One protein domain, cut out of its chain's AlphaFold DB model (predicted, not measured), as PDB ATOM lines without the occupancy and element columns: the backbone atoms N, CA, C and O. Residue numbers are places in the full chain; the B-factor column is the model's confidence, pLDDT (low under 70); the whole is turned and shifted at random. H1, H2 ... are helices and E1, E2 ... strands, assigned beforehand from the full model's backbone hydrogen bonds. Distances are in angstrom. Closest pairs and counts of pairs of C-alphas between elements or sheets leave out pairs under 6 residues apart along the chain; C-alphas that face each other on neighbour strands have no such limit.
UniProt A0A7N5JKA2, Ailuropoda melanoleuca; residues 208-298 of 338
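Overview. This is residues 208 to 298 of the 338 residues of a protein of Ailuropoda melanoleuca (UniProt A0A7N5JKA2). A twisted sheet of five short strands makes a wall, with one long helix, H1, lying along one face over the strands at one edge, E2 and E1. The long stretch of residues 261 to 283, with no named element, loops out at the end of the sheet away from H1. The printed part has 91 residues, in the order E1 H1 E2 E3 E4 E5; the mixed sheet runs E2 E1 E3 E5 E4. The class is mixed, helices and strands, with 39 residues in named elements, under half. The whole is compact, with a radius of gyration of the C-alphas of 13.5 A and spans of 35 by 30 by 27 A.

Arrangement. Inner strand E3, residues 255 to 260, is parallel to E5, residues 293 to 297, at 21 degrees, with N 294 and O 256 2.8 A apart. E3 is also parallel to E1, residues 208 to 212, at 22 degrees, with N 255 and O 209 2.9 A apart. Edge strand E2, residues 243 to 246, is parallel to E1, with N 208 and O 243 2.8 A apart. Edge strand E4, residues 284 to 286, forms an antiparallel hairpin with E5, with N 295 and O 285 2.8 A apart. H1, residues 222 to 237, is on the sheet at a height of 9.0 A, over E2 and E1; its closest C-alphas to E2 are those of Ser 237 and Ser 243, 5.5 A apart. E1, H1 and E2 form a strand-helix-strand unit, two parallel neighbour strands with a helix between, its crossover right-handed. Every O i to N i+4 pair in H1 is within hydrogen-bond range.

Along the chain. E3 is 15.7 A long, E1 13.6 A, E5 13.2 A, E2 10.5 A, E4 7.0 A and H1 22.3 A. E1 begins at C-alpha 208 (-30.235, 40.310, -47.934), and E5 ends at C-alpha 297 (-37.261, 21.741, -35.893).

Size, cuts and confidence. The farthest C-alphas, those of Asp 238 and Val 269, are 38.1 A apart. The printed part has no cut; the link from E3 to E4 is long, with 23 residues. Mean pLDDT of the printed part is 90.8, and residue 272 is under 70.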
ATOM      1  N   LEU A 208     -29.849  41.709 -47.866       97.44
ATOM      2  CA  LEU A 208     -30.235  40.310 -47.934       97.44
ATOM      3  C   LEU A 208     -31.747  40.164 -48.072       97.44
ATOM      4  O   LEU A 208     -32.552  40.858 -47.442       97.44
ATOM      5  N   THR A 209     -32.145  39.204 -48.884       98.12
ATOM      6  CA  THR A 209     -33.531  38.790 -49.042       98.12
ATOM      7  C   THR A 209     -33.758  37.467 -48.336       98.12
ATOM      8  O   THR A 209     -32.897  36.590 -48.331       98.12
ATOM      9  N   TYR A 210     -34.930  37.301 -47.730       98.00
ATOM     10  CA  TYR A 210     -35.321  36.029 -47.136       98.00
ATOM     11  C   TYR A 210     -36.700  35.606 -47.613       98.00
ATOM     12  O   TYR A 210     -37.561  36.440 -47.887       98.00
ATOM     13  N   ARG A 211     -36.928  34.298 -47.680       97.38
ATOM     14  CA  ARG A 211     -38.258  33.730 -47.910       97.38
ATOM     15  C   ARG A 211     -38.533  32.613 -46.923       97.38
ATOM     16  O   ARG A 211     -37.611  31.924 -46.477       97.38
ATOM     17  N   ILE A 212     -39.809  32.439 -46.607       96.88
ATOM     18  CA  ILE A 212     -40.289  31.407 -45.693       96.88
ATOM     19  C   ILE A 212     -40.875  30.274 -46.536       96.88
ATOM     20  O   ILE A 212     -41.848  30.474 -47.259       96.88
ATOM     21  N   LEU A 213     -40.246  29.104 -46.467       95.25
ATOM     22  CA  LEU A 213     -40.595  27.908 -47.233       95.25
ATOM     23  C   LEU A 213     -41.710  27.099 -46.565       95.25
ATOM     24  O   LEU A 213     -42.539  26.503 -47.244       95.25
ATOM     25  N   SER A 214     -41.733  27.084 -45.237       95.00
ATOM     26  CA  SER A 214     -42.758  26.415 -44.438       95.00
ATOM     27  C   SER A 214     -42.976  27.165 -43.130       95.00
ATOM     28  O   SER A 214     -42.177  28.017 -42.747       95.00
ATOM     29  N   PHE A 215     -44.088  26.874 -42.463       94.88
ATOM     30  CA  PHE A 215     -44.479  27.474 -41.191       94.88
ATOM     31  C   PHE A 215     -44.608  26.377 -40.130       94.88
ATOM     32  O   PHE A 215     -44.908  25.238 -40.501       94.88
ATOM     33  N   PRO A 216     -44.410  26.702 -38.840       93.00
ATOM     34  CA  PRO A 216     -44.584  25.730 -37.773       93.00
ATOM     35  C   PRO A 216     -46.027  25.213 -37.747       93.00
ATOM     36  O   PRO A 216     -46.970  25.993 -37.895       93.00
ATOM     37  N   ARG A 217     -46.218  23.906 -37.537       88.50
ATOM     38  CA  ARG A 217     -47.564  23.284 -37.523       88.50
ATOM     39  C   ARG A 217     -48.331  23.456 -36.209       88.50
ATOM     40  O   ARG A 217     -49.518  23.146 -36.155       88.50
ATOM     41  N   ASN A 218     -47.653  23.926 -35.164       80.94
ATOM     42  CA  ASN A 218     -48.156  23.911 -33.793       80.94
ATOM     43  C   ASN A 218     -48.769  25.266 -33.377       80.94
ATOM     44  O   ASN A 218     -49.839  25.649 -33.838       80.94
ATOM     45  N   LEU A 219     -48.107  25.976 -32.456       84.38
ATOM     46  CA  LEU A 219     -48.685  27.085 -31.687       84.38
ATOM     47  C   LEU A 219     -48.559  28.466 -32.345       84.38
ATOM     48  O   LEU A 219     -49.211  29.402 -31.891       84.38
ATOM     49  N   LEU A 220     -47.720  28.618 -33.373       89.69
ATOM     50  CA  LEU A 220     -47.533  29.896 -34.061       89.69
ATOM     51  C   LEU A 220     -48.289  29.928 -35.376       89.69
ATOM     52  O   LEU A 220     -48.079  29.098 -36.255       89.69
ATOM     53  N   SER A 221     -49.094  30.971 -35.553       93.00
ATOM     54  CA  SER A 221     -49.674  31.261 -36.858       93.00
ATOM     55  C   SER A 221     -48.607  31.758 -37.854       93.00
ATOM     56  O   SER A 221     -47.544  32.261 -37.460       93.00
ATOM     57  N   PRO A 222     -48.871  31.695 -39.173       94.38
ATOM     58  CA  PRO A 222     -47.951  32.230 -40.175       94.38
ATOM     59  C   PRO A 222     -47.656  33.729 -40.026       94.38
ATOM     60  O   PRO A 222     -46.543  34.178 -40.305       94.38
ATOM     61  N   SER A 223     -48.633  34.526 -39.589       95.06
ATOM     62  CA  SER A 223     -48.448  35.964 -39.351       95.06
ATOM     63  C   SER A 223     -47.536  36.223 -38.151       95.06
ATOM     64  O   SER A 223     -46.655  37.081 -38.208       95.06
ATOM     65  N   GLU A 224     -47.690  35.442 -37.086       92.50
ATOM     66  CA  GLU A 224     -46.809  35.491 -35.926       92.50
ATOM     67  C   GLU A 224     -45.399  35.032 -36.282       92.50
ATOM     68  O   GLU A 224     -44.431  35.695 -35.924       92.50
ATOM     69  N   THR A 225     -45.271  33.968 -37.068       93.81
ATOM     70  CA  THR A 225     -43.971  33.491 -37.545       93.81
ATOM     71  C   THR A 225     -43.222  34.594 -38.296       93.81
ATOM     72  O   THR A 225     -42.087  34.920 -37.942       93.81
ATOM     73  N   ARG A 226     -43.891  35.258 -39.250       95.75
ATOM     74  CA  ARG A 226     -43.339  36.426 -39.962       95.75
ATOM     75  C   ARG A 226     -42.944  37.546 -39.011       95.75
ATOM     76  O   ARG A 226     -41.843  38.077 -39.116       95.75
ATOM     77  N   ARG A 227     -43.806  37.884 -38.044       94.38
ATOM     78  CA  ARG A 227     -43.523  38.919 -37.037       94.38
ATOM     79  C   ARG A 227     -42.284  38.581 -36.203       94.38
ATOM     80  O   ARG A 227     -41.474  39.466 -35.937       94.38
ATOM     81  N   GLY A 228     -42.130  37.320 -35.800       91.69
ATOM     82  CA  GLY A 228     -40.967  36.829 -35.064       91.69
ATOM     83  C   GLY A 228     -39.677  36.970 -35.862       91.69
ATOM     84  O   GLY A 228     -38.725  37.582 -35.381       91.69
ATOM     85  N   LEU A 229     -39.679  36.480 -37.104       94.81
ATOM     86  CA  LEU A 229     -38.528  36.561 -38.005       94.81
ATOM     87  C   LEU A 229     -38.164  38.011 -38.346       94.81
ATOM     88  O   LEU A 229     -37.002  38.389 -38.232       94.81
ATOM     89  N   ALA A 230     -39.148  38.851 -38.672       94.75
ATOM     90  CA  ALA A 230     -38.924  40.271 -38.940       94.75
ATOM     91  C   ALA A 230     -38.323  40.997 -37.725       94.75
ATOM     92  O   ALA A 230     -37.439  41.836 -37.878       94.75
ATOM     93  N   THR A 231     -38.757  40.647 -36.509       92.50
ATOM     94  CA  THR A 231     -38.178  41.196 -35.272       92.50
ATOM     95  C   THR A 231     -36.728  40.747 -35.095       92.50
ATOM     96  O   THR A 231     -35.870  41.578 -34.812       92.50
ATOM     97  N   ALA A 232     -36.435  39.461 -35.311       89.62
ATOM     98  CA  ALA A 232     -35.076  38.936 -35.225       89.62
ATOM     99  C   ALA A 232     -34.141  39.611 -36.242       89.62
ATOM    100  O   ALA A 232     -33.069  40.089 -35.874       89.62
ATOM    101  N   PHE A 233     -34.563  39.733 -37.503       94.75
ATOM    102  CA  PHE A 233     -33.783  40.419 -38.533       94.75
ATOM    103  C   PHE A 233     -33.604  41.908 -38.253       94.75
ATOM    104  O   PHE A 233     -32.524  42.444 -38.496       94.75
ATOM    105  N   ARG A 234     -34.610  42.567 -37.668       92.44
ATOM    106  CA  ARG A 234     -34.481  43.956 -37.224       92.44
ATOM    107  C   ARG A 234     -33.394  44.114 -36.159       92.44
ATOM    108  O   ARG A 234     -32.557  45.001 -36.276       92.44
ATOM    109  N   MET A 235     -33.351  43.221 -35.168       90.62
ATOM    110  CA  MET A 235     -32.301  43.247 -34.139       90.62
ATOM    111  C   MET A 235     -30.894  43.144 -34.748       90.62
ATOM    112  O   MET A 235     -29.964  43.770 -34.244       90.62
ATOM    113  N   TRP A 236     -30.739  42.392 -35.842       90.31
ATOM    114  CA  TRP A 236     -29.484  42.303 -36.591       90.31
ATOM    115  C   TRP A 236     -29.177  43.555 -37.406       90.31
ATOM    116  O   TRP A 236     -28.041  44.038 -37.374       90.31
ATOM    117  N   SER A 237     -30.160  44.098 -38.125       93.62
ATOM    118  CA  SER A 237     -29.965  45.317 -38.914       93.62
ATOM    119  C   SER A 237     -29.645  46.530 -38.044       93.62
ATOM    120  O   SER A 237     -28.864  47.382 -38.449       93.62
ATOM    121  N   ASP A 238     -30.173  46.590 -36.819       93.62
ATOM    122  CA  ASP A 238     -29.944  47.715 -35.907       93.62
ATOM    123  C   ASP A 238     -28.456  47.860 -35.509       93.62
ATOM    124  O   ASP A 238     -27.985  48.958 -35.205       93.62
ATOM    125  N   VAL A 239     -27.679  46.768 -35.544       92.94
ATOM    126  CA  VAL A 239     -26.272  46.732 -35.089       92.94
ATOM    127  C   VAL A 239     -25.262  46.367 -36.184       92.94
ATOM    128  O   VAL A 239     -24.070  46.201 -35.898       92.94
ATOM    129  N   SER A 240     -25.702  46.249 -37.435       92.25
ATOM    130  CA  SER A 240     -24.876  45.817 -38.569       92.25
ATOM    131  C   SER A 240     -25.192  46.637 -39.833       92.25
ATOM    132  O   SER A 240     -26.155  47.396 -39.840       92.25
ATOM    133  N   PRO A 241     -24.384  46.549 -40.906       95.25
ATOM    134  CA  PRO A 241     -24.726  47.177 -42.184       95.25
ATOM    135  C   PRO A 241     -25.794  46.403 -42.977       95.25
ATOM    136  O   PRO A 241     -26.186  46.867 -44.044       95.25
ATOM    137  N   PHE A 242     -26.231  45.230 -42.505       96.06
ATOM    138  CA  PHE A 242     -27.176  44.386 -43.229       96.06
ATOM    139  C   PHE A 242     -28.603  44.933 -43.163       96.06
ATOM    140  O   PHE A 242     -29.063  45.393 -42.118       96.06
ATOM    141  N   SER A 243     -29.325  44.819 -44.275       96.81
ATOM    142  CA  SER A 243     -30.773  44.994 -44.335       96.81
ATOM    143  C   SER A 243     -31.428  43.690 -44.778       96.81
ATOM    144  O   SER A 243     -30.814  42.891 -45.485       96.81
ATOM    145  N   PHE A 244     -32.661  43.461 -44.332       97.81
ATOM    146  CA  PHE A 244     -33.387  42.221 -44.584       97.81
ATOM    147  C   PHE A 244     -34.762  42.525 -45.159       97.81
ATOM    148  O   PHE A 244     -35.482  43.376 -44.633       97.81
ATOM    149  N   ARG A 245     -35.144  41.807 -46.215       97.81
ATOM    150  CA  ARG A 245     -36.465  41.940 -46.838       97.81
ATOM    151  C   ARG A 245     -37.081  40.577 -47.121       97.81
ATOM    152  O   ARG A 245     -36.469  39.762 -47.809       97.81
ATOM    153  N   GLU A 246     -38.309  40.368 -46.651       97.94
ATOM    154  CA  GLU A 246     -39.106  39.205 -47.050       97.94
ATOM    155  C   GLU A 246     -39.475  39.313 -48.534       97.94
ATOM    156  O   GLU A 246     -39.925  40.368 -48.991       97.94
ATOM    157  N   VAL A 247     -39.294  38.232 -49.286       98.06
ATOM    158  CA  VAL A 247     -39.749  38.108 -50.676       98.06
ATOM    159  C   VAL A 247     -40.821  37.028 -50.794       98.06
ATOM    160  O   VAL A 247     -40.987  36.194 -49.903       98.06
ATOM    161  N   ALA A 248     -41.571  37.061 -51.897       95.31
ATOM    162  CA  ALA A 248     -42.597  36.059 -52.166       95.31
ATOM    163  C   ALA A 248     -41.984  34.641 -52.245       95.31
ATOM    164  O   ALA A 248     -40.830  34.512 -52.664       95.31
ATOM    165  N   PRO A 249     -42.726  33.579 -51.876       91.12
ATOM    166  CA  PRO A 249     -42.201  32.208 -51.841       91.12
ATOM    167  C   PRO A 249     -41.580  31.735 -53.164       91.12
ATOM    168  O   PRO A 249     -40.612  30.975 -53.167       91.12
ATOM    169  N   GLU A 250     -42.107  32.218 -54.286       93.19
ATOM    170  CA  GLU A 250     -41.688  31.852 -55.639       93.19
ATOM    171  C   GLU A 250     -40.414  32.591 -56.074       93.19
ATOM    172  O   GLU A 250     -39.727  32.157 -57.000       93.19
ATOM    173  N   GLN A 251     -40.073  33.699 -55.411       95.62
ATOM    174  CA  GLN A 251     -38.890  34.486 -55.743       95.62
ATOM    175  C   GLN A 251     -37.628  33.856 -55.143       95.62
ATOM    176  O   GLN A 251     -37.673  33.307 -54.037       95.62
ATOM    177  N   PRO A 252     -36.483  33.923 -55.846       95.25
ATOM    178  CA  PRO A 252     -35.202  33.545 -55.265       95.25
ATOM    179  C   PRO A 252     -34.862  34.461 -54.082       95.25
ATOM    180  O   PRO A 252     -35.236  35.635 -54.067       95.25
ATOM    181  N   SER A 253     -34.149  33.917 -53.099       96.94
ATOM    182  CA  SER A 253     -33.703  34.654 -51.917       96.94
ATOM    183  C   SER A 253     -32.348  34.158 -51.421       96.94
ATOM    184  O   SER A 253     -32.003  32.991 -51.628       96.94
ATOM    185  N   ASP A 254     -31.620  35.029 -50.726       96.81
ATOM    186  CA  ASP A 254     -30.328  34.709 -50.104       96.81
ATOM    187  C   ASP A 254     -30.520  33.770 -48.911       96.81
ATOM    188  O   ASP A 254     -29.846  32.751 -48.766       96.81
ATOM    189  N   LEU A 255     -31.506  34.092 -48.072       97.00
ATOM    190  CA  LEU A 255     -31.861  33.320 -46.894       97.00
ATOM    191  C   LEU A 255     -33.124  32.501 -47.149       97.00
ATOM    192  O   LEU A 255     -34.146  33.010 -47.623       97.00
ATOM    193  N   ARG A 256     -33.066  31.210 -46.831       95.88
ATOM    194  CA  ARG A 256     -34.153  30.251 -47.069       95.88
ATOM    195  C   ARG A 256     -34.537  29.631 -45.740       95.88
ATOM    196  O   ARG A 256     -33.759  28.865 -45.181       95.88
ATOM    197  N   ILE A 257     -35.703  30.008 -45.228       96.38
ATOM    198  CA  ILE A 257     -36.128  29.668 -43.870       96.38
ATOM    199  C   ILE A 257     -37.225  28.616 -43.934       96.38
ATOM    200  O   ILE A 257     -38.231  28.835 -44.604       96.38
ATOM    201  N   GLY A 258     -37.068  27.505 -43.222       94.50
ATOM    202  CA  GLY A 258     -38.082  26.455 -43.169       94.50
ATOM    203  C   GLY A 258     -38.180  25.791 -41.803       94.50
ATOM    204  O   GLY A 258     -37.214  25.731 -41.051       94.50
ATOM    205  N   PHE A 259     -39.376  25.301 -41.507       94.75
ATOM    206  CA  PHE A 259     -39.712  24.442 -40.380       94.75
ATOM    207  C   PHE A 259     -39.894  23.028 -40.916       94.75
ATOM    208  O   PHE A 259     -40.714  22.813 -41.819       94.75
ATOM    209  N   TYR A 260     -39.112  22.085 -40.404       92.62
ATOM    210  CA  TYR A 260     -39.108  20.716 -40.901       92.62
ATOM    211  C   TYR A 260     -39.166  19.694 -39.767       92.62
ATOM    212  O   TYR A 260     -38.614  19.942 -38.699       92.62
ATOM    213  N   PRO A 261     -39.813  18.534 -39.981       87.88
ATOM    214  CA  PRO A 261     -39.723  17.421 -39.043       87.88
ATOM    215  C   PRO A 261     -38.309  16.811 -39.049       87.88
ATOM    216  O   PRO A 261     -37.507  17.108 -39.931       87.88
ATOM    217  N   VAL A 262     -38.054  15.890 -38.114       84.12
ATOM    218  CA  VAL A 262     -36.850  15.033 -37.994       84.12
ATOM    219  C   VAL A 262     -36.131  14.800 -39.331       84.12
ATOM    220  O   VAL A 262     -35.021  15.293 -39.531       84.12
ATOM    221  N   ASN A 263     -36.779  14.112 -40.275       84.50
ATOM    222  CA  ASN A 263     -36.224  13.875 -41.605       84.50
ATOM    223  C   ASN A 263     -36.495  15.069 -42.533       84.50
ATOM    224  O   ASN A 263     -37.649  15.311 -42.901       84.50
ATOM    225  N   HIS A 264     -35.444  15.789 -42.929       87.38
ATOM    226  CA  HIS A 264     -35.569  16.991 -43.745       87.38
ATOM    227  C   HIS A 264     -34.426  17.193 -44.744       87.38
ATOM    228  O   HIS A 264     -33.308  16.731 -44.531       87.38
ATOM    229  N   THR A 265     -34.764  17.880 -45.845       78.56
ATOM    230  CA  THR A 265     -33.945  18.140 -47.046       78.56
ATOM    231  C   THR A 265     -33.131  16.928 -47.518       78.56
ATOM    232  O   THR A 265     -33.631  16.136 -48.311       78.56
ATOM    233  N   ASP A 266     -31.910  16.765 -47.026       75.81
ATOM    234  CA  ASP A 266     -30.896  15.793 -47.438       75.81
ATOM    235  C   ASP A 266     -30.188  15.153 -46.230       75.81
ATOM    236  O   ASP A 266     -29.134  14.527 -46.367       75.81
ATOM    237  N   CYS A 267     -30.800  15.252 -45.046       82.19
ATOM    238  CA  CYS A 267     -30.149  14.934 -43.780       82.19
ATOM    239  C   CYS A 267     -29.781  13.451 -43.597       82.19
ATOM    240  O   CYS A 267     -28.938  13.100 -42.777       82.19
ATOM    241  N   LEU A 268     -30.401  12.555 -44.376       81.06
ATOM    242  CA  LEU A 268     -30.073  11.124 -44.387       81.06
ATOM    243  C   LEU A 268     -28.873  10.781 -45.279       81.06
ATOM    244  O   LEU A 268     -28.332   9.682 -45.180       81.06
ATOM    245  N   VAL A 269     -28.482  11.687 -46.176       77.88
ATOM    246  CA  VAL A 269     -27.450  11.447 -47.198       77.88
ATOM    247  C   VAL A 269     -26.202  12.288 -46.929       77.88
ATOM    248  O   VAL A 269     -25.092  11.895 -47.286       77.88
ATOM    249  N   SER A 270     -26.362  13.435 -46.273       78.44
ATOM    250  CA  SER A 270     -25.274  14.359 -45.993       78.44
ATOM    251  C   SER A 270     -24.627  14.084 -44.636       78.44
ATOM    252  O   SER A 270     -25.240  14.217 -43.586       78.44
ATOM    253  N   ALA A 271     -23.328  13.779 -44.633       71.06
ATOM    254  CA  ALA A 271     -22.553  13.666 -43.393       71.06
ATOM    255  C   ALA A 271     -22.328  15.021 -42.686       71.06
ATOM    256  O   ALA A 271     -21.852  15.056 -41.552       71.06
ATOM    257  N   LEU A 272     -22.616  16.134 -43.372       69.88
ATOM    258  CA  LEU A 272     -22.424  17.503 -42.882       69.88
ATOM    259  C   LEU A 272     -23.745  18.200 -42.533       69.88
ATOM    260  O   LEU A 272     -23.718  19.312 -42.008       69.88
ATOM    261  N   HIS A 273     -24.878  17.566 -42.830       79.81
ATOM    262  CA  HIS A 273     -26.211  18.061 -42.522       79.81
ATOM    263  C   HIS A 273     -26.983  16.953 -41.816       79.81
ATOM    264  O   HIS A 273     -27.386  15.976 -42.433       79.81
ATOM    265  N   HIS A 274     -27.124  17.070 -40.499       81.62
ATOM    266  CA  HIS A 274     -27.788  16.067 -39.675       81.62
ATOM    267  C   HIS A 274     -29.288  16.343 -39.545       81.62
ATOM    268  O   HIS A 274     -29.755  17.479 -39.642       81.62
ATOM    269  N   CYS A 275     -30.052  15.269 -39.346       88.81
ATOM    270  CA  CYS A 275     -31.489  15.339 -39.109       88.81
ATOM    271  C   CYS A 275     -31.771  15.917 -37.718       88.81
ATOM    272  O   CYS A 275     -30.941  15.778 -36.819       88.81
ATOM    273  N   PHE A 276     -32.959  16.497 -37.528       91.44
ATOM    274  CA  PHE A 276     -33.391  16.876 -36.183       91.44
ATOM    275  C   PHE A 276     -33.634  15.627 -35.333       91.44
ATOM    276  O   PHE A 276     -33.920  14.552 -35.857       91.44
ATOM    277  N   ASP A 277     -33.519  15.765 -34.022       86.94
ATOM    278  CA  ASP A 277     -33.636  14.693 -33.029       86.94
ATOM    279  C   ASP A 277     -34.989  14.697 -32.292       86.94
ATOM    280  O   ASP A 277     -35.252  13.812 -31.474       86.94
ATOM    281  N   GLY A 278     -35.888  15.618 -32.653       86.12
ATOM    282  CA  GLY A 278     -37.234  15.719 -32.109       86.12
ATOM    283  C   GLY A 278     -37.309  16.634 -30.881       86.12
ATOM    284  O   GLY A 278     -36.378  17.381 -30.589       86.12
ATOM    285  N   PRO A 279     -38.426  16.593 -30.129       87.69
ATOM    286  CA  PRO A 279     -38.680  17.572 -29.080       87.69
ATOM    287  C   PRO A 279     -37.581  17.602 -28.015       87.69
ATOM    288  O   PRO A 279     -37.147  16.558 -27.523       87.69
ATOM    289  N   THR A 280     -37.246  18.805 -27.558       84.12
ATOM    290  CA  THR A 280     -36.237  19.155 -26.545       84.12
ATOM    291  C   THR A 280     -34.767  18.989 -26.951       84.12
ATOM    292  O   THR A 280     -33.892  19.219 -26.110       84.12
ATOM    293  N   GLY A 281     -34.492  18.615 -28.201       86.75
ATOM    294  CA  GLY A 281     -33.146  18.406 -28.726       86.75
ATOM    295  C   GLY A 281     -32.569  19.631 -29.446       86.75
ATOM    296  O   GLY A 281     -32.490  20.735 -28.892       86.75
ATOM    297  N   GLU A 282     -32.107  19.436 -30.678       87.69
ATOM    298  CA  GLU A 282     -31.682  20.501 -31.575       87.69
ATOM    299  C   GLU A 282     -32.882  21.323 -32.055       87.69
ATOM    300  O   GLU A 282     -33.691  20.894 -32.867       87.69
ATOM    301  N   LEU A 283     -32.933  22.578 -31.615       91.00
ATOM    302  CA  LEU A 283     -34.034  23.479 -31.954       91.00
ATOM    303  C   LEU A 283     -33.992  23.956 -33.411       91.00
ATOM    304  O   LEU A 283     -35.022  24.212 -34.029       91.00
ATOM    305  N   ALA A 284     -32.794  24.207 -33.925       91.00
ATOM    306  CA  ALA A 284     -32.578  24.778 -35.243       91.00
ATOM    307  C   ALA A 284     -31.104  24.661 -35.620       91.00
ATOM    308  O   ALA A 284     -30.225  24.713 -34.758       91.00
ATOM    309  N   HIS A 285     -30.838  24.643 -36.918       89.81
ATOM    310  CA  HIS A 285     -29.505  24.836 -37.464       89.81
ATOM    311  C   HIS A 285     -29.575  25.675 -38.727       89.81
ATOM    312  O   HIS A 285     -30.643  25.962 -39.269       89.81
ATOM    313  N   ALA A 286     -28.416  26.085 -39.219       90.56
ATOM    314  CA  ALA A 286     -28.356  26.905 -40.403       90.56
ATOM    315  C   ALA A 286     -27.013  26.675 -41.135       90.56
ATOM    316  O   ALA A 286     -26.027  26.258 -40.523       90.56
ATOM    317  N   PHE A 287     -26.940  27.009 -42.429       87.06
ATOM    318  CA  PHE A 287     -25.750  26.911 -43.299       87.06
ATOM    319  C   PHE A 287     -25.058  28.231 -43.694       87.06
ATOM    320  O   PHE A 287     -25.682  29.124 -44.266       87.06
ATOM    321  N   PHE A 288     -23.733  28.297 -43.553       86.62
ATOM    322  CA  PHE A 288     -22.936  29.476 -43.913       86.62
ATOM    323  C   PHE A 288     -23.253  30.093 -45.293       86.62
ATOM    324  O   PHE A 288     -23.607  29.376 -46.237       86.62
ATOM    325  N   PRO A 289     -23.050  31.414 -45.460       90.00
ATOM    326  CA  PRO A 289     -23.105  32.051 -46.770       90.00
ATOM    327  C   PRO A 289     -22.142  31.389 -47.775       90.00
ATOM    328  O   PRO A 289     -21.058  30.952 -47.380       90.00
ATOM    329  N   PRO A 290     -22.492  31.340 -49.071       89.25
ATOM    330  CA  PRO A 290     -23.708  31.881 -49.681       89.25
ATOM    331  C   PRO A 290     -24.899  30.908 -49.641       89.25
ATOM    332  O   PRO A 290     -25.882  31.123 -50.341       89.25
ATOM    333  N   HIS A 291     -24.829  29.815 -48.867       89.56
ATOM    334  CA  HIS A 291     -25.954  28.892 -48.772       89.56
ATOM    335  C   HIS A 291     -27.135  29.571 -48.063       89.56
ATOM    336  O   HIS A 291     -28.205  29.693 -48.646       89.56
ATOM    337  N   GLY A 292     -26.995  30.043 -46.823       90.69
ATOM    338  CA  GLY A 292     -28.058  30.836 -46.182       90.69
ATOM    339  C   GLY A 292     -29.355  30.067 -45.880       90.69
ATOM    340  O   GLY A 292     -30.407  30.667 -45.669       90.69
ATOM    341  N   GLY A 293     -29.311  28.734 -45.867       92.88
ATOM    342  CA  GLY A 293     -30.431  27.923 -45.380       92.88
ATOM    343  C   GLY A 293     -30.530  28.014 -43.858       92.88
ATOM    344  O   GLY A 293     -29.509  27.920 -43.181       92.88
ATOM    345  N   ILE A 294     -31.732  28.197 -43.323       93.56
ATOM    346  CA  ILE A 294     -32.019  28.219 -41.886       93.56
ATOM    347  C   ILE A 294     -33.191  27.277 -41.642       93.56
ATOM    348  O   ILE A 294     -34.285  27.485 -42.172       93.56
ATOM    349  N   HIS A 295     -32.961  26.240 -40.852       93.56
ATOM    350  CA  HIS A 295     -33.941  25.210 -40.562       93.56
ATOM    351  C   HIS A 295     -34.293  25.233 -39.079       93.56
ATOM    352  O   HIS A 295     -33.412  25.245 -38.223       93.56
ATOM    353  N   PHE A 296     -35.585  25.207 -38.790       93.75
ATOM    354  CA  PHE A 296     -36.147  25.059 -37.455       93.75
ATOM    355  C   PHE A 296     -36.761  23.663 -37.320       93.75
ATOM    356  O   PHE A 296     -37.430  23.208 -38.254       93.75
ATOM    357  N   ASP A 297     -36.577  23.007 -36.172       93.00
ATOM    358  CA  ASP A 297     -37.261  21.741 -35.893       93.00
ATOM    359  C   ASP A 297     -38.749  22.010 -35.643       93.00
ATOM    360  O   ASP A 297     -39.149  22.727 -34.725       93.00
ATOM    361  N   ASP A 298     -39.594  21.446 -36.493       93.69
ATOM    362  CA  ASP A 298     -41.050  21.551 -36.411       93.69
ATOM    363  C   ASP A 298     -41.663  20.558 -35.407       93.69
ATOM    364  O   ASP A 298     -42.863  20.589 -35.129       93.69
TER     365      ASP A 298